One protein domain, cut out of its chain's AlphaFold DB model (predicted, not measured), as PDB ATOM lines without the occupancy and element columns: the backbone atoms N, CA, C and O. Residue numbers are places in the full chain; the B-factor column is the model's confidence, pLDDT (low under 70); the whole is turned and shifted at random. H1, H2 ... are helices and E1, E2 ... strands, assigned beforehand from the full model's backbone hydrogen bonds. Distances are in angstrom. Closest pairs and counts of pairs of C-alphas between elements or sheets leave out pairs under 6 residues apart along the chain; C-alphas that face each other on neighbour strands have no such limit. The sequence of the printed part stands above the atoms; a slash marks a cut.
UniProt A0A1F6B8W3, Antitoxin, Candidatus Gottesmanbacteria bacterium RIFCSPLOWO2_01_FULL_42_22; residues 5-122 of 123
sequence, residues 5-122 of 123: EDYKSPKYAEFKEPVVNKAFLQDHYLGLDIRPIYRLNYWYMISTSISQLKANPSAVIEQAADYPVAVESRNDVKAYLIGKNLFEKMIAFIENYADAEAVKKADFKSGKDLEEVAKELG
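AT A GLANCE: This is residues 5 to 122 of the 123 residues of the protein "Antitoxin" of Candidatus Gottesmanbacteria bacterium RIFCSPLOWO2_01_FULL_42_22 (UniProt A0A1F6B8W3). A small head, a mixed sheet of three strands with the short helices H2 and H3 over one face, gives way to one long arm: H4, whose residues 88 to 105 stand free, then a link and the small helix H5 at the far end. On the head's other end a loosely laid stretch, residues 5 to 46 with the short H1, trails away, and its residues 5 to 17 and 26 to 34 stand free. The printed part has 118 residues, with five named helices and three named strands in the order H1, E1, H2, H3, E2, E3, H4, H5; the sheet runs E1, E2, E3, and the class is mixed, helices and strands. The whole is extended, with a radius of gyration of the C-alphas of 22.5 A and spans of 64 by 41 by 34 A.

HOW THE PARTS SIT: In the sheet, E2, residues 69 to 73, is the inner strand between the edge strands E1, residues 47 to 49, and E3, residues 76 to 81. E1 and E2 are parallel, with N 48 and O 70 at 2.8 A. E2 and E3 are an antiparallel hairpin, with N 71 and O 79 at 2.8 A. H2, residues 50 to 55, is on the sheet at a height of 5.9 A, its closest C-alphas to E2 being those of Ile 50 and Ser 73, 5.7 A. H3, residues 57 to 63, is on the same face, over E2, at a height of 9.1 A; the C-alphas of Gln 63 and Val 69 are their closest, 7.1 A. H2 and H3 are close but not clearly touching, at 6.1 A between the C-alphas of Leu 53 and Val 60. E1, H2, H3 and E2 form a strand-helix-strand unit, two parallel strands joined through helices, with a right-handed crossover. H1, residues 22 to 25, is only just not on the sheet, with 4 pairs of C-alphas within 10 A. H4, residues 84 to 105, is not on the sheet, and H5, residues 114 to 121, is apart from H4. Every O i to N i+4 pair is within hydrogen-bond range in H2, H3, H4 and H5; H1 is too short for such a pair.

IN THESE COORDINATES: E1 begins at C-alpha 47, (125.151, 162.353, 160.334). E2 measures 13.2 A and E3 14.5 A from first to last C-alpha. H4 measures 31.7 A, from C-alpha 84 at (132.958, 148.124, 153.159) to C-alpha 105 at (116.949, 123.619, 165.370). H5 measures 10.6 A and H3 10.0 A.

THE WHOLE: The two C-alphas farthest apart, those of Asp 33 and Gly 122, are 67.3 A apart. The printed part has no cut. The link from H1 to E1, 21 residues, is long. The mean pLDDT of the printed part is 73.4, and residues 5 to 45 are under 70.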
ATOM      1  N   GLU A   5     137.874 157.509 178.510       42.84
ATOM      2  CA  GLU A   5     139.153 158.156 178.203       42.84
ATOM      3  C   GLU A   5     139.825 157.680 176.914       42.84
ATOM      4  O   GLU A   5     140.687 158.388 176.392       42.84
ATOM      5  N   ASP A   6     139.357 156.581 176.319       43.41
ATOM      6  CA  ASP A   6     139.824 156.115 175.008       43.41
ATOM      7  C   ASP A   6     139.342 157.041 173.862       43.41
ATOM      8  O   ASP A   6     139.948 157.090 172.789       43.41
ATOM      9  N   TYR A   7     138.285 157.835 174.100       41.19
ATOM     10  CA  TYR A   7     137.723 158.807 173.147       41.19
ATOM     11  C   TYR A   7     138.413 160.181 173.167       41.19
ATOM     12  O   TYR A   7     138.138 161.013 172.304       41.19
ATOM     13  N   LYS A   8     139.363 160.420 174.083       44.28
ATOM     14  CA  LYS A   8     140.213 161.627 174.092       44.28
ATOM     15  C   LYS A   8     141.454 161.484 173.200       44.28
ATOM     16  O   LYS A   8     142.477 162.124 173.439       44.28
ATOM     17  N   SER A   9     141.389 160.640 172.170       40.62
ATOM     18  CA  SER A   9     142.447 160.567 171.164       40.62
ATOM     19  C   SER A   9     142.514 161.893 170.388       40.62
ATOM     20  O   SER A   9     141.489 162.329 169.854       40.62
ATOM     21  N   PRO A  10     143.700 162.521 170.250       46.38
ATOM     22  CA  PRO A  10     143.876 163.775 169.507       46.38
ATOM     23  C   PRO A  10     143.378 163.707 168.058       46.38
ATOM     24  O   PRO A  10     143.090 164.740 167.460       46.38
ATOM     25  N   LYS A  11     143.242 162.490 167.509       46.66
ATOM     26  CA  LYS A  11     142.758 162.209 166.152       46.66
ATOM     27  C   LYS A  11     141.358 162.773 165.871       46.66
ATOM     28  O   LYS A  11     141.036 163.021 164.719       46.66
ATOM     29  N   TYR A  12     140.538 162.980 166.901       44.25
ATOM     30  CA  TYR A  12     139.159 163.453 166.740       44.25
ATOM     31  C   TYR A  12     138.928 164.870 167.286       44.25
ATOM     32  O   TYR A  12     137.802 165.361 167.266       44.25
ATOM     33  N   ALA A  13     139.985 165.551 167.743       44.62
ATOM     34  CA  ALA A  13     139.898 166.889 168.335       44.62
ATOM     35  C   ALA A  13     139.570 168.000 167.314       44.62
ATOM     36  O   ALA A  13     139.184 169.101 167.698       44.62
ATOM     37  N   GLU A  14     139.720 167.721 166.017       41.59
ATOM     38  CA  GLU A  14     139.466 168.665 164.921       41.59
ATOM     39  C   GLU A  14     138.008 168.692 164.435       41.59
ATOM     40  O   GLU A  14     137.599 169.623 163.732       41.59
ATOM     41  N   PHE A  15     137.187 167.717 164.838       38.66
ATOM     42  CA  PHE A  15     135.771 167.692 164.493       38.66
ATOM     43  C   PHE A  15     135.007 168.619 165.444       38.66
ATOM     44  O   PHE A  15     134.780 168.292 166.607       38.66
ATOM     45  N   LYS A  16     134.614 169.803 164.953       38.91
ATOM     46  CA  LYS A  16     133.644 170.669 165.646       38.91
ATOM     47  C   LYS A  16     132.427 169.822 166.026       38.91
ATOM     48  O   LYS A  16     131.894 169.156 165.144       38.91
ATOM     49  N   GLU A  17     132.055 169.869 167.309       43.44
ATOM     50  CA  GLU A  17     130.878 169.253 167.952       43.44
ATOM     51  C   GLU A  17     129.886 168.622 166.952       43.44
ATOM     52  O   GLU A  17     129.300 169.360 166.147       43.44
ATOM     53  N   PRO A  18     129.673 167.290 166.968       38.28
ATOM     54  CA  PRO A  18     128.753 166.646 166.038       38.28
ATOM     55  C   PRO A  18     127.370 167.295 166.154       38.28
ATOM     56  O   PRO A  18     126.798 167.397 167.241       38.28
ATOM     57  N   VAL A  19     126.837 167.775 165.028       44.00
ATOM     58  CA  VAL A  19     125.541 168.459 164.978       44.00
ATOM     59  C   VAL A  19     124.439 167.435 165.264       44.00
ATOM     60  O   VAL A  19     123.973 166.735 164.373       44.00
ATOM     61  N   VAL A  20     124.027 167.330 166.528       43.09
ATOM     62  CA  VAL A  20     122.924 166.464 166.964       43.09
ATOM     63  C   VAL A  20     121.609 166.995 166.390       43.09
ATOM     64  O   VAL A  20     121.122 168.050 166.808       43.09
ATOM     65  N   ASN A  21     121.004 166.270 165.447       39.09
ATOM     66  CA  ASN A  21     119.709 166.650 164.891       39.09
ATOM     67  C   ASN A  21     118.565 166.260 165.849       39.09
ATOM     68  O   ASN A  21     118.356 165.091 166.172       39.09
ATOM     69  N   LYS A  22     117.792 167.258 166.295       38.97
ATOM     70  CA  LYS A  22     116.602 167.085 167.148       38.97
ATOM     71  C   LYS A  22     115.456 166.340 166.444       38.97
ATOM     72  O   LYS A  22     114.561 165.865 167.135       38.97
ATOM     73  N   ALA A  23     115.468 166.244 165.111       35.91
ATOM     74  CA  ALA A  23     114.387 165.661 164.313       35.91
ATOM     75  C   ALA A  23     114.261 164.136 164.478       35.91
ATOM     76  O   ALA A  23     113.147 163.631 164.554       35.91
ATOM     77  N   PHE A  24     115.373 163.412 164.675       37.69
ATOM     78  CA  PHE A  24     115.344 161.965 164.951       37.69
ATOM     79  C   PHE A  24     114.557 161.620 166.232       37.69
ATOM     80  O   PHE A  24     114.042 160.518 166.385       37.69
ATOM     81  N   LEU A  25     114.428 162.582 167.151       38.88
ATOM     82  CA  LEU A  25     113.717 162.418 168.419       38.88
ATOM     83  C   LEU A  25     112.201 162.652 168.304       38.88
ATOM     84  O   LEU A  25     111.489 162.411 169.278       38.88
ATOM     85  N   GLN A  26     111.706 163.167 167.174       39.50
ATOM     86  CA  GLN A  26     110.328 163.657 167.059       39.50
ATOM     87  C   GLN A  26     109.353 162.597 166.516       39.50
ATOM     88  O   GLN A  26     108.208 162.558 166.961       39.50
ATOM     89  N   ASP A  27     109.808 161.693 165.642       36.47
ATOM     90  CA  ASP A  27     108.922 160.783 164.891       36.47
ATOM     91  C   ASP A  27     108.505 159.504 165.642       36.47
ATOM     92  O   ASP A  27     107.702 158.720 165.136       36.47
ATOM     93  N   HIS A  28     108.991 159.284 166.870       42.38
ATOM     94  CA  HIS A  28     108.777 158.012 167.570       42.38
ATOM     95  C   HIS A  28     108.437 158.091 169.066       42.38
ATOM     96  O   HIS A  28     108.821 157.195 169.809       42.38
ATOM     97  N   TYR A  29     107.655 159.076 169.539       39.34
ATOM     98  CA  TYR A  29     107.145 159.028 170.922       39.34
ATOM     99  C   TYR A  29     105.691 159.486 171.080       39.34
ATOM    100  O   TYR A  29     105.342 160.654 170.922       39.34
ATOM    101  N   LEU A  30     104.851 158.525 171.473       36.16
ATOM    102  CA  LEU A  30     103.528 158.719 172.060       36.16
ATOM    103  C   LEU A  30     103.630 159.643 173.284       36.16
ATOM    104  O   LEU A  30     104.083 159.196 174.330       36.16
ATOM    105  N   GLY A  31     103.211 160.905 173.145       37.75
ATOM    106  CA  GLY A  31     102.495 161.737 174.133       37.75
ATOM    107  C   GLY A  31     102.964 161.857 175.596       37.75
ATOM    108  O   GLY A  31     102.277 162.519 176.369       37.75
ATOM    109  N   LEU A  32     104.080 161.264 176.010       37.50
ATOM    110  CA  LEU A  32     104.579 161.292 177.382       37.50
ATOM    111  C   LEU A  32     105.941 161.981 177.411       37.50
ATOM    112  O   LEU A  32     106.901 161.558 176.769       37.50
ATOM    113  N   ASP A  33     106.011 163.071 178.166       45.59
ATOM    114  CA  ASP A  33     107.227 163.839 178.384       45.59
ATOM    115  C   ASP A  33     108.207 163.075 179.292       45.59
ATOM    116  O   ASP A  33     108.164 163.165 180.517       45.59
ATOM    117  N   ILE A  34     109.098 162.312 178.662       38.75
ATOM    118  CA  ILE A  34     110.190 161.550 179.291       38.75
ATOM    119  C   ILE A  34     111.572 162.141 178.947       38.75
ATOM    120  O   ILE A  34     112.585 161.436 178.920       38.75
ATOM    121  N   ARG A  35     111.627 163.460 178.694       43.84
ATOM    122  CA  ARG A  35     112.788 164.195 178.153       43.84
ATOM    123  C   ARG A  35     114.153 164.042 178.872       43.84
ATOM    124  O   ARG A  35     115.147 164.281 178.182       43.84
ATOM    125  N   PRO A  36     114.302 163.653 180.160       38.38
ATOM    126  CA  PRO A  36     115.634 163.549 180.764       38.38
ATOM    127  C   PRO A  36     116.254 162.141 180.762       38.38
ATOM    128  O   PRO A  36     117.473 162.038 180.852       38.38
ATOM    129  N   ILE A  37     115.477 161.056 180.641       38.22
ATOM    130  CA  ILE A  37     115.971 159.719 181.041       38.22
ATOM    131  C   ILE A  37     116.609 158.941 179.873       38.22
ATOM    132  O   ILE A  37     117.540 158.171 180.083       38.22
ATOM    133  N   TYR A  38     116.209 159.203 178.623       33.72
ATOM    134  CA  TYR A  38     116.750 158.492 177.449       33.72
ATOM    135  C   TYR A  38     117.798 159.275 176.644       33.72
ATOM    136  O   TYR A  38     118.386 158.732 175.714       33.72
ATOM    137  N   ARG A  39     118.118 160.518 177.038       39.47
ATOM    138  CA  ARG A  39     119.221 161.303 176.444       39.47
ATOM    139  C   ARG A  39     120.598 160.634 176.624       39.47
ATOM    140  O   ARG A  39     121.543 161.011 175.946       39.47
ATOM    141  N   LEU A  40     120.708 159.650 177.516       36.47
ATOM    142  CA  LEU A  40     121.957 158.964 177.854       36.47
ATOM    143  C   LEU A  40     122.201 157.654 177.083       36.47
ATOM    144  O   LEU A  40     123.298 157.122 177.187       36.47
ATOM    145  N   ASN A  41     121.231 157.146 176.308       35.38
ATOM    146  CA  ASN A  41     121.328 155.813 175.685       35.38
ATOM    147  C   ASN A  41     121.148 155.780 174.158       35.38
ATOM    148  O   ASN A  41     121.142 154.698 173.575       35.38
ATOM    149  N   TYR A  42     121.052 156.930 173.486       39.41
ATOM    150  CA  TYR A  42     121.168 156.962 172.029       39.41
ATOM    151  C   TYR A  42     122.623 157.215 171.666       39.41
ATOM    152  O   TYR A  42     123.146 158.309 171.875       39.41
ATOM    153  N   TRP A  43     123.266 156.161 171.162       48.00
ATOM    154  CA  TRP A  43     124.508 156.217 170.398       48.00
ATOM    155  C   TRP A  43     124.526 157.504 169.564       48.00
ATOM    156  O   TRP A  43     123.615 157.726 168.765       48.00
ATOM    157  N   TYR A  44     125.536 158.355 169.762       53.16
ATOM    158  CA  TYR A  44     125.814 159.469 168.859       53.16
ATOM    159  C   TYR A  44     126.064 158.881 167.469       53.16
ATOM    160  O   TYR A  44     127.162 158.420 167.166       53.16
ATOM    161  N   MET A  45     125.024 158.828 166.644       64.19
ATOM    162  CA  MET A  45     125.154 158.422 165.257       64.19
ATOM    163  C   MET A  45     125.587 159.647 164.466       64.19
ATOM    164  O   MET A  45     124.907 160.673 164.465       64.19
ATOM    165  N   ILE A  46     126.753 159.546 163.836       82.31
ATOM    166  CA  ILE A  46     127.303 160.605 162.995       82.31
ATOM    167  C   ILE A  46     126.353 160.794 161.807       82.31
ATOM    168  O   ILE A  46     125.949 159.814 161.177       82.31
ATOM    169  N   SER A  47     125.983 162.038 161.497       88.12
ATOM    170  CA  SER A  47     125.151 162.353 160.334       88.12
ATOM    171  C   SER A  47     125.786 163.404 159.426       88.12
ATOM    172  O   SER A  47     126.617 164.213 159.839       88.12
ATOM    173  N   THR A  48     125.411 163.364 158.149       91.12
ATOM    174  CA  THR A  48     125.817 164.328 157.127       91.12
ATOM    175  C   THR A  48     124.652 164.644 156.198       91.12
ATOM    176  O   THR A  48     123.760 163.822 155.987       91.12
ATOM    177  N   SER A  49     124.655 165.823 155.581       91.75
ATOM    178  CA  SER A  49     123.654 166.157 154.563       91.75
ATOM    179  C   SER A  49     123.995 165.554 153.198       91.75
ATOM    180  O   SER A  49     125.159 165.407 152.824       91.75
ATOM    181  N   ILE A  50     122.972 165.314 152.376       93.69
ATOM    182  CA  ILE A  50     123.141 164.881 150.985       93.69
ATOM    183  C   ILE A  50     123.988 165.869 150.169       93.69
ATOM    184  O   ILE A  50     124.707 165.468 149.258       93.69
ATOM    185  N   SER A  51     123.935 167.161 150.505       93.69
ATOM    186  CA  SER A  51     124.755 168.194 149.870       93.69
ATOM    187  C   SER A  51     126.232 168.057 150.247       93.69
ATOM    188  O   SER A  51     127.085 168.160 149.370       93.69
ATOM    189  N   GLN A  52     126.544 167.777 151.516       91.94
ATOM    190  CA  GLN A  52     127.918 167.543 151.979       91.94
ATOM    191  C   GLN A  52     128.505 166.256 151.399       91.94
ATOM    192  O   GLN A  52     129.628 166.284 150.901       91.94
ATOM    193  N   LEU A  53     127.731 165.166 151.370       93.94
ATOM    194  CA  LEU A  53     128.138 163.916 150.725       93.94
ATOM    195  C   LEU A  53     128.474 164.125 149.242       93.94
ATOM    196  O   LEU A  53     129.475 163.608 148.758       93.94
ATOM    197  N   LYS A  54     127.663 164.909 148.521       94.88
ATOM    198  CA  LYS A  54     127.935 165.246 147.114       94.88
ATOM    199  C   LYS A  54     129.171 166.128 146.948       94.88
ATOM    200  O   LYS A  54     129.895 165.964 145.973       94.88
ATOM    201  N   ALA A  55     129.387 167.069 147.864       94.75
ATOM    202  CA  ALA A  55     130.501 168.007 147.795       94.75
ATOM    203  C   ALA A  55     131.850 167.348 148.125       94.75
ATOM    204  O   ALA A  55     132.856 167.694 147.513       94.75
ATOM    205  N   ASN A  56     131.881 166.413 149.080       93.62
ATOM    206  CA  ASN A  56     133.102 165.724 149.493       93.62
ATOM    207  C   ASN A  56     132.827 164.250 149.856       93.62
ATOM    208  O   ASN A  56     132.785 163.895 151.038       93.62
ATOM    209  N   PRO A  57     132.638 163.376 148.854       94.56
ATOM    210  CA  PRO A  57     132.282 161.982 149.094       94.56
ATOM    211  C   PRO A  57     133.373 161.215 149.847       94.56
ATOM    212  O   PRO A  57     133.056 160.420 150.727       94.56
ATOM    213  N   SER A  58     134.650 161.474 149.555       93.94
ATOM    214  CA  SER A  58     135.778 160.773 150.182       93.94
ATOM    215  C   SER A  58     135.821 160.975 151.696       93.94
ATOM    216  O   SER A  58     135.936 159.997 152.428       93.94
ATOM    217  N   ALA A  59     135.649 162.213 152.173       90.62
ATOM    218  CA  ALA A  59     135.653 162.499 153.607       90.62
ATOM    219  C   ALA A  59     134.480 161.831 154.343       90.62
ATOM    220  O   ALA A  59     134.635 161.374 155.473       90.62
ATOM    221  N   VAL A  60     133.304 161.751 153.710       89.88
ATOM    222  CA  VAL A  60     132.141 161.074 154.304       89.88
ATOM    223  C   VAL A  60     132.323 159.552 154.307       89.88
ATOM    224  O   VAL A  60     131.961 158.897 155.280       89.88
ATOM    225  N   ILE A  61     132.920 158.978 153.256       91.50
ATOM    226  CA  ILE A  61     133.266 157.549 153.211       91.50
ATOM    227  C   ILE A  61     134.274 157.196 154.312       91.50
ATOM    228  O   ILE A  61     134.118 156.165 154.962       91.50
ATOM    229  N   GLU A  62     135.272 158.047 154.557       89.75
ATOM    230  CA  GLU A  62     136.251 157.839 155.629       89.75
ATOM    231  C   GLU A  62     135.605 157.889 157.022       89.75
ATOM    232  O   GLU A  62     135.887 157.038 157.862       89.75
ATOM    233  N   GLN A  63     134.663 158.813 157.248       86.44
ATOM    234  CA  GLN A  63     133.870 158.846 158.486       86.44
ATOM    235  C   GLN A  63     133.057 157.561 158.697       86.44
ATOM    236  O   GLN A  63     132.858 157.143 159.835       86.44
ATOM    237  N   ALA A  64     132.623 156.918 157.609       89.12
ATOM    238  CA  ALA A  64     131.844 155.685 157.650       89.12
ATOM    239  C   ALA A  64     132.681 154.405 157.850       89.12
ATOM    240  O   ALA A  64     132.130 153.302 157.783       89.12
ATOM    241  N   ALA A  65     134.001 154.517 158.052       86.31
ATOM    242  CA  ALA A  65     134.903 153.366 158.115       86.31
ATOM    243  C   ALA A  65     134.571 152.404 159.267       86.31
ATOM    244  O   ALA A  65     134.467 151.195 159.043       86.31
ATOM    245  N   ASP A  66     134.373 152.947 160.470       81.25
ATOM    246  CA  ASP A  66     134.172 152.166 161.699       81.25
ATOM    247  C   ASP A  66     132.733 152.231 162.235       81.25
ATOM    248  O   ASP A  66     132.317 151.350 162.988       81.25
ATOM    249  N   TYR A  67     131.949 153.234 161.821       85.38
ATOM    250  CA  TYR A  67     130.555 153.418 162.232       85.38
ATOM    251  C   TYR A  67     129.691 153.881 161.051       85.38
ATOM    252  O   TYR A  67     130.188 154.621 160.207       85.38
ATOM    253  N   PRO A  68     128.400 153.505 160.971       90.62
ATOM    254  CA  PRO A  68     127.512 154.018 159.934       90.62
ATOM    255  C   PRO A  68     127.321 155.536 160.041       90.62
ATOM    256  O   PRO A  68     127.172 156.071 161.140       90.62
ATOM    257  N   VAL A  69     127.241 156.213 158.894       92.12
ATOM    258  CA  VAL A  69     126.912 157.643 158.807       92.12
ATOM    259  C   VAL A  69     125.502 157.807 158.252       92.12
ATOM    260  O   VAL A  69     125.203 157.339 157.152       92.12
ATOM    261  N   ALA A  70     124.630 158.491 158.985       92.94
ATOM    262  CA  ALA A  70     123.293 158.827 158.508       92.94
ATOM    263  C   ALA A  70     123.365 159.939 157.448       92.94
ATOM    264  O   ALA A  70     123.965 160.988 157.672       92.94
ATOM    265  N   VAL A  71     122.743 159.727 156.291       91.88
ATOM    266  CA  VAL A  71     122.678 160.708 155.203       91.88
ATOM    267  C   VAL A  71     121.300 161.347 155.191       91.88
ATOM    268  O   VAL A  71     120.292 160.679 154.953       91.88
ATOM    269  N   GLU A  72     121.263 162.655 155.405       89.06
ATOM    270  CA  GLU A  72     120.036 163.426 155.568       89.06
ATOM    271  C   GLU A  72     119.698 164.269 154.330       89.06
ATOM    272  O   GLU A  72     120.563 164.852 153.673       89.06
ATOM    273  N   SER A  73     118.408 164.402 154.032       89.75
ATOM    274  CA  SER A  73     117.879 165.365 153.066       89.75
ATOM    275  C   SER A  73     116.657 166.043 153.663       89.75
ATOM    276  O   SER A  73     115.723 165.363 154.074       89.75
ATOM    277  N   ARG A  74     116.663 167.382 153.703       87.12
ATOM    278  CA  ARG A  74     115.600 168.191 154.333       87.12
ATOM    279  C   ARG A  74     115.292 167.751 155.777       87.12
ATOM    280  O   ARG A  74     114.136 167.732 156.167       87.12
ATOM    281  N   ASN A  75     116.339 167.445 156.547       78.12
ATOM    282  CA  ASN A  75     116.298 166.977 157.942       78.12
ATOM    283  C   ASN A  75     115.749 165.559 158.161       78.12
ATOM    284  O   ASN A  75     115.637 165.140 159.308       78.12
ATOM    285  N   ASP A  76     115.490 164.809 157.091       83.44
ATOM    286  CA  ASP A  76     115.104 163.404 157.187       83.44
ATOM    287  C   ASP A  76     116.280 162.505 156.805       83.44
ATOM    288  O   ASP A  76     116.899 162.709 155.754       83.44
ATOM    289  N   VAL A  77     116.528 161.446 157.576       88.25
ATOM    290  CA  VAL A  77     117.476 160.394 157.185       88.25
ATOM    291  C   VAL A  77     116.925 159.657 155.964       88.25
ATOM    292  O   VAL A  77     115.823 159.114 155.991       88.25
ATOM    293  N   LYS A  78     117.687 159.648 154.868       91.25
ATOM    294  CA  LYS A  78     117.318 158.973 153.611       91.25
ATOM    295  C   LYS A  78     118.162 157.738 153.328       91.25
ATOM    296  O   LYS A  78     117.721 156.878 152.573       91.25
ATOM    297  N   ALA A  79     119.361 157.657 153.895       92.75
ATOM    298  CA  ALA A  79     120.244 156.510 153.739       92.75
ATOM    299  C   ALA A  79     121.218 156.403 154.914       92.75
ATOM    300  O   ALA A  79     121.422 157.367 155.650       92.75
ATOM    301  N   TYR A  80     121.860 155.245 155.033       93.88
ATOM    302  CA  TYR A  80     123.050 155.057 155.854       93.88
ATOM    303  C   TYR A  80     124.214 154.702 154.944       93.88
ATOM    304  O   TYR A  80     124.102 153.803 154.110       93.88
ATOM    305  N   LEU A  81     125.326 155.408 155.104       94.56
ATOM    306  CA  LEU A  81     126.587 155.030 154.495       94.56
ATOM    307  C   LEU A  81     127.336 154.123 155.467       94.56
ATOM    308  O   LEU A  81     127.541 154.484 156.622       94.56
ATOM    309  N   ILE A  82     127.738 152.949 154.992       94.00
ATOM    310  CA  ILE A  82     128.475 151.957 155.774       94.00
ATOM    311  C   ILE A  82     129.766 151.655 155.019       94.00
ATOM    312  O   ILE A  82     129.729 151.348 153.825       94.00
ATOM    313  N   GLY A  83     130.908 151.745 155.698       93.12
ATOM    314  CA  GLY A  83     132.189 151.346 155.131       93.12
ATOM    315  C   GLY A  83     132.203 149.859 154.770       93.12
ATOM    316  O   GLY A  83     131.627 149.031 155.475       93.12
ATOM    317  N   LYS A  84     132.899 149.502 153.685       94.94
ATOM    318  CA  LYS A  84     132.958 148.124 153.159       94.94
ATOM    319  C   LYS A  84     133.282 147.087 154.241       94.94
ATOM    320  O   LYS A  84     132.545 146.124 154.406       94.94
ATOM    321  N   ASN A  85     134.363 147.301 154.992       93.75
ATOM    322  CA  ASN A  85     134.819 146.339 155.999       93.75
ATOM    323  C   ASN A  85     133.806 146.173 157.139       93.75
ATOM    324  O   ASN A  85     133.651 145.075 157.668       93.75
ATOM    325  N   LEU A  86     133.129 147.256 157.530       90.62
ATOM    326  CA  LEU A  86     132.077 147.202 158.539       90.62
ATOM    327  C   LEU A  86     130.869 146.421 158.015       90.62
ATOM    328  O   LEU A  86     130.391 145.520 158.699       90.62
ATOM    329  N   PHE A  87     130.429 146.710 156.789       95.25
ATOM    330  CA  PHE A  87     129.345 145.982 156.136       95.25
ATOM    331  C   PHE A  87     129.635 144.476 156.063       95.25
ATOM    332  O   PHE A  87     128.816 143.674 156.499       95.25
ATOM    333  N   GLU A  88     130.824 144.084 155.600       96.31
ATOM    334  CA  GLU A  88     131.223 142.674 155.500       96.31
ATOM    335  C   GLU A  88     131.214 141.968 156.862       96.31
ATOM    336  O   GLU A  88     130.695 140.861 156.979       96.31
ATOM    337  N   LYS A  89     131.717 142.625 157.915       94.81
ATOM    338  CA  LYS A  89     131.667 142.086 159.283       94.81
ATOM    339  C   LYS A  89     130.234 141.927 159.790       94.81
ATOM    340  O   LYS A  89     129.940 140.940 160.459       94.81
ATOM    341  N   MET A  90     129.353 142.886 159.494       93.75
ATOM    342  CA  MET A  90     127.941 142.820 159.880       93.75
ATOM    343  C   MET A  90     127.231 141.653 159.193       93.75
ATOM    344  O   MET A  90     126.534 140.895 159.862       93.75
ATOM    345  N   ILE A  91     127.435 141.487 157.884       96.44
ATOM    346  CA  ILE A  91     126.845 140.384 157.118       96.44
ATOM    347  C   ILE A  91     127.355 139.042 157.637       96.44
ATOM    348  O   ILE A  91     126.540 138.210 158.027       96.44
ATOM    349  N   ALA A  92     128.673 138.878 157.777       96.94
ATOM    350  CA  ALA A  92     129.255 137.647 158.304       96.94
ATOM    351  C   ALA A  92     128.724 137.309 159.706       96.94
ATOM    352  O   ALA A  92     128.487 136.149 160.028       96.94
ATOM    353  N   PHE A  93     128.518 138.311 160.565       96.88
ATOM    354  CA  PHE A  93     127.920 138.090 161.881       96.88
ATOM    355  C   PHE A  93     126.473 137.582 161.785       96.88
ATOM    356  O   PHE A  93     126.115 136.635 162.485       96.88
ATOM    357  N   ILE A  94     125.651 138.190 160.924       96.62
ATOM    358  CA  ILE A  94     124.250 137.797 160.722       96.62
ATOM    359  C   ILE A  94     124.162 136.377 160.155       96.62
ATOM    360  O   ILE A  94     123.368 135.580 160.650       96.62
ATOM    361  N   GLU A  95     124.988 136.055 159.161       96.62
ATOM    362  CA  GLU A  95     125.056 134.724 158.545       96.62
ATOM    363  C   GLU A  95     125.472 133.666 159.569       96.62
ATOM    364  O   GLU A  95     124.732 132.715 159.801       96.62
ATOM    365  N   ASN A  96     126.574 133.895 160.291       97.00
ATOM    366  CA  ASN A  96     127.031 132.984 161.341       97.00
ATOM    367  C   ASN A  96     125.969 132.764 162.428       97.00
ATOM    368  O   ASN A  96     125.820 131.658 162.950       97.00
ATOM    369  N   TYR A  97     125.227 133.814 162.791       96.69
ATOM    370  CA  TYR A  97     124.128 133.698 163.743       96.69
ATOM    371  C   TYR A  97     122.982 132.846 163.182       96.69
ATOM    372  O   TYR A  97     122.477 131.967 163.883       96.69
ATOM    373  N   ALA A  98     122.585 133.076 161.929       95.06
ATOM    374  CA  ALA A  98     121.534 132.309 161.269       95.06
ATOM    375  C   ALA A  98     121.902 130.821 161.147       95.06
ATOM    376  O   ALA A  98     121.078 129.966 161.479       95.06
ATOM    377  N   ASP A  99     123.143 130.516 160.769       95.44
ATOM    378  CA  ASP A  99     123.658 129.148 160.669       95.44
ATOM    379  C   ASP A  99     123.688 128.458 162.035       95.44
ATOM    380  O   ASP A  99     123.211 127.328 162.185       95.44
ATOM    381  N   ALA A 100     124.174 129.150 163.070       95.44
ATOM    382  CA  ALA A 100     124.173 128.623 164.430       95.44
ATOM    383  C   ALA A 100     122.747 128.319 164.922       95.44
ATOM    384  O   ALA A 100     122.514 127.300 165.576       95.44
ATOM    385  N   GLU A 101     121.779 129.178 164.603       95.62
ATOM    386  CA  GLU A 101     120.371 128.947 164.927       95.62
ATOM    387  C   GLU A 101     119.763 127.786 164.131       95.62
ATOM    388  O   GLU A 101     118.954 127.035 164.679       95.62
ATOM    389  N   ALA A 102     120.158 127.602 162.870       93.81
ATOM    390  CA  ALA A 102     119.725 126.470 162.057       93.81
ATOM    391  C   ALA A 102     120.243 125.141 162.626       93.81
ATOM    392  O   ALA A 102     119.457 124.215 162.816       93.81
ATOM    393  N   VAL A 103     121.527 125.070 162.996       92.19
ATOM    394  CA  VAL A 103     122.143 123.889 163.628       92.19
ATOM    395  C   VAL A 103     121.441 123.526 164.935       92.19
ATOM    396  O   VAL A 103     121.153 122.358 165.171       92.19
ATOM    397  N   LYS A 104     121.105 124.513 165.777       92.19
ATOM    398  CA  LYS A 104     120.373 124.262 167.033       92.19
ATOM    399  C   LYS A 104     118.974 123.683 166.810       92.19
ATOM    400  O   LYS A 104     118.476 122.970 167.676       92.19
ATOM    401  N   LYS A 105     118.321 124.041 165.701       92.31
ATOM    402  CA  LYS A 105     116.949 123.619 165.370       92.31
ATOM    403  C   LYS A 105     116.899 122.354 164.517       92.31
ATOM    404  O   LYS A 105     115.826 121.770 164.389       92.31
ATOM    405  N   ALA A 106     118.016 121.954 163.915       86.19
ATOM    406  CA  ALA A 106     118.081 120.791 163.051       86.19
ATOM    407  C   ALA A 106     117.883 119.494 163.851       86.19
ATOM    408  O   ALA A 106     118.490 119.289 164.904       86.19
ATOM    409  N   ASP A 107     117.048 118.596 163.325       83.69
ATOM    410  CA  ASP A 107     116.966 117.222 163.810       83.69
ATOM    411  C   ASP A 107     117.999 116.368 163.068       83.69
ATOM    412  O   ASP A 107     117.833 116.026 161.898       83.69
ATOM    413  N   PHE A 108     119.088 116.024 163.753       79.94
ATOM    414  CA  PHE A 108     120.181 115.242 163.173       79.94
ATOM    415  C   PHE A 108     119.857 113.750 163.007       79.94
ATOM    416  O   PHE A 108     120.691 112.999 162.505       79.94
ATOM    417  N   LYS A 109     118.659 113.288 163.392       77.62
ATOM    418  CA  LYS A 109     118.264 111.875 163.258       77.62
ATOM    419  C   LYS A 109     118.075 111.415 161.811       77.62
ATOM    420  O   LYS A 109     118.142 110.216 161.563       77.62
ATOM    421  N   SER A 110     117.839 112.333 160.873       72.94
ATOM    422  CA  SER A 110     117.667 112.034 159.441       72.94
ATOM    423  C   SER A 110     118.871 112.447 158.585       72.94
ATOM    424  O   SER A 110     118.712 112.697 157.390       72.94
ATOM    425  N   GLY A 111     120.056 112.597 159.185       73.31
ATOM    426  CA  GLY A 111     121.277 112.923 158.446       73.31
ATOM    427  C   GLY A 111     121.682 111.811 157.471       73.31
ATOM    428  O   GLY A 111     121.473 110.632 157.753       73.31
ATOM    429  N   LYS A 112     122.268 112.186 156.326       78.50
ATOM    430  CA  LYS A 112     122.981 111.252 155.440       78.50
ATOM    431  C   LYS A 112     124.405 111.029 155.953       78.50
ATOM    432  O   LYS A 112     124.985 111.928 156.565       78.50
ATOM    433  N   ASP A 113     124.965 109.858 155.668       85.94
ATOM    434  CA  ASP A 113     126.372 109.574 155.939       85.94
ATOM    435  C   ASP A 113     127.284 110.453 155.062       85.94
ATOM    436  O   ASP A 113     127.018 110.670 153.876       85.94
ATOM    437  N   LEU A 114     128.345 111.002 155.654       86.00
ATOM    438  CA  LEU A 114     129.227 111.949 154.972       86.00
ATOM    439  C   LEU A 114     130.069 111.268 153.881       86.00
ATOM    440  O   LEU A 114     130.306 111.883 152.840       86.00
ATOM    441  N   GLU A 115     130.475 110.010 154.078       87.62
ATOM    442  CA  GLU A 115     131.205 109.227 153.075       87.62
ATOM    443  C   GLU A 115     130.305 108.887 151.881       87.62
ATOM    444  O   GLU A 115     130.748 108.934 150.732       87.62
ATOM    445  N   GLU A 116     129.022 108.601 152.131       88.94
ATOM    446  CA  GLU A 116     128.036 108.369 151.070       88.94
ATOM    447  C   GLU A 116     127.843 109.624 150.204       88.94
ATOM    448  O   GLU A 116     127.894 109.542 148.976       88.94
ATOM    449  N   VAL A 117     127.705 110.797 150.829       89.50
ATOM    450  CA  VAL A 117     127.553 112.076 150.116       89.50
ATOM    451  C   VAL A 117     128.821 112.456 149.346       89.50
ATOM    452  O   VAL A 117     128.726 112.894 148.201       89.50
ATOM    453  N   ALA A 118     130.011 112.269 149.926       90.06
ATOM    454  CA  ALA A 118     131.276 112.532 149.232       90.06
ATOM    455  C   ALA A 118     131.404 111.670 147.964       90.06
ATOM    456  O   ALA A 118     131.700 112.173 146.877       90.06
ATOM    457  N   LYS A 119     131.035 110.387 148.073       92.88
ATOM    458  CA  LYS A 119     131.001 109.455 146.943       92.88
ATOM    459  C   LYS A 119     129.966 109.839 145.877       92.88
ATOM    460  O   LYS A 119     130.274 109.713 144.694       92.88
ATOM    461  N   GLU A 120     128.772 110.310 146.261       92.31
ATOM    462  CA  GLU A 120     127.762 110.854 145.326       92.31
ATOM    463  C   GLU A 120     128.297 112.077 144.557       92.31
ATOM    464  O   GLU A 120     128.017 112.233 143.367       92.31
ATOM    465  N   LEU A 121     129.075 112.935 145.223       91.81
ATOM    466  CA  LEU A 121     129.620 114.174 144.656       91.81
ATOM    467  C   LEU A 121     130.940 113.985 143.891       91.81
ATOM    468  O   LEU A 121     131.376 114.907 143.201       91.81
ATOM    469  N   GLY A 122     131.556 112.803 143.972       90.12
ATOM    470  CA  GLY A 122     132.809 112.490 143.283       90.12
ATOM    471  C   GLY A 122     134.023 113.242 143.836       90.12
ATOM    472  O   GLY A 122     134.948 113.525 143.070       90.12
TER     473      GLY A 122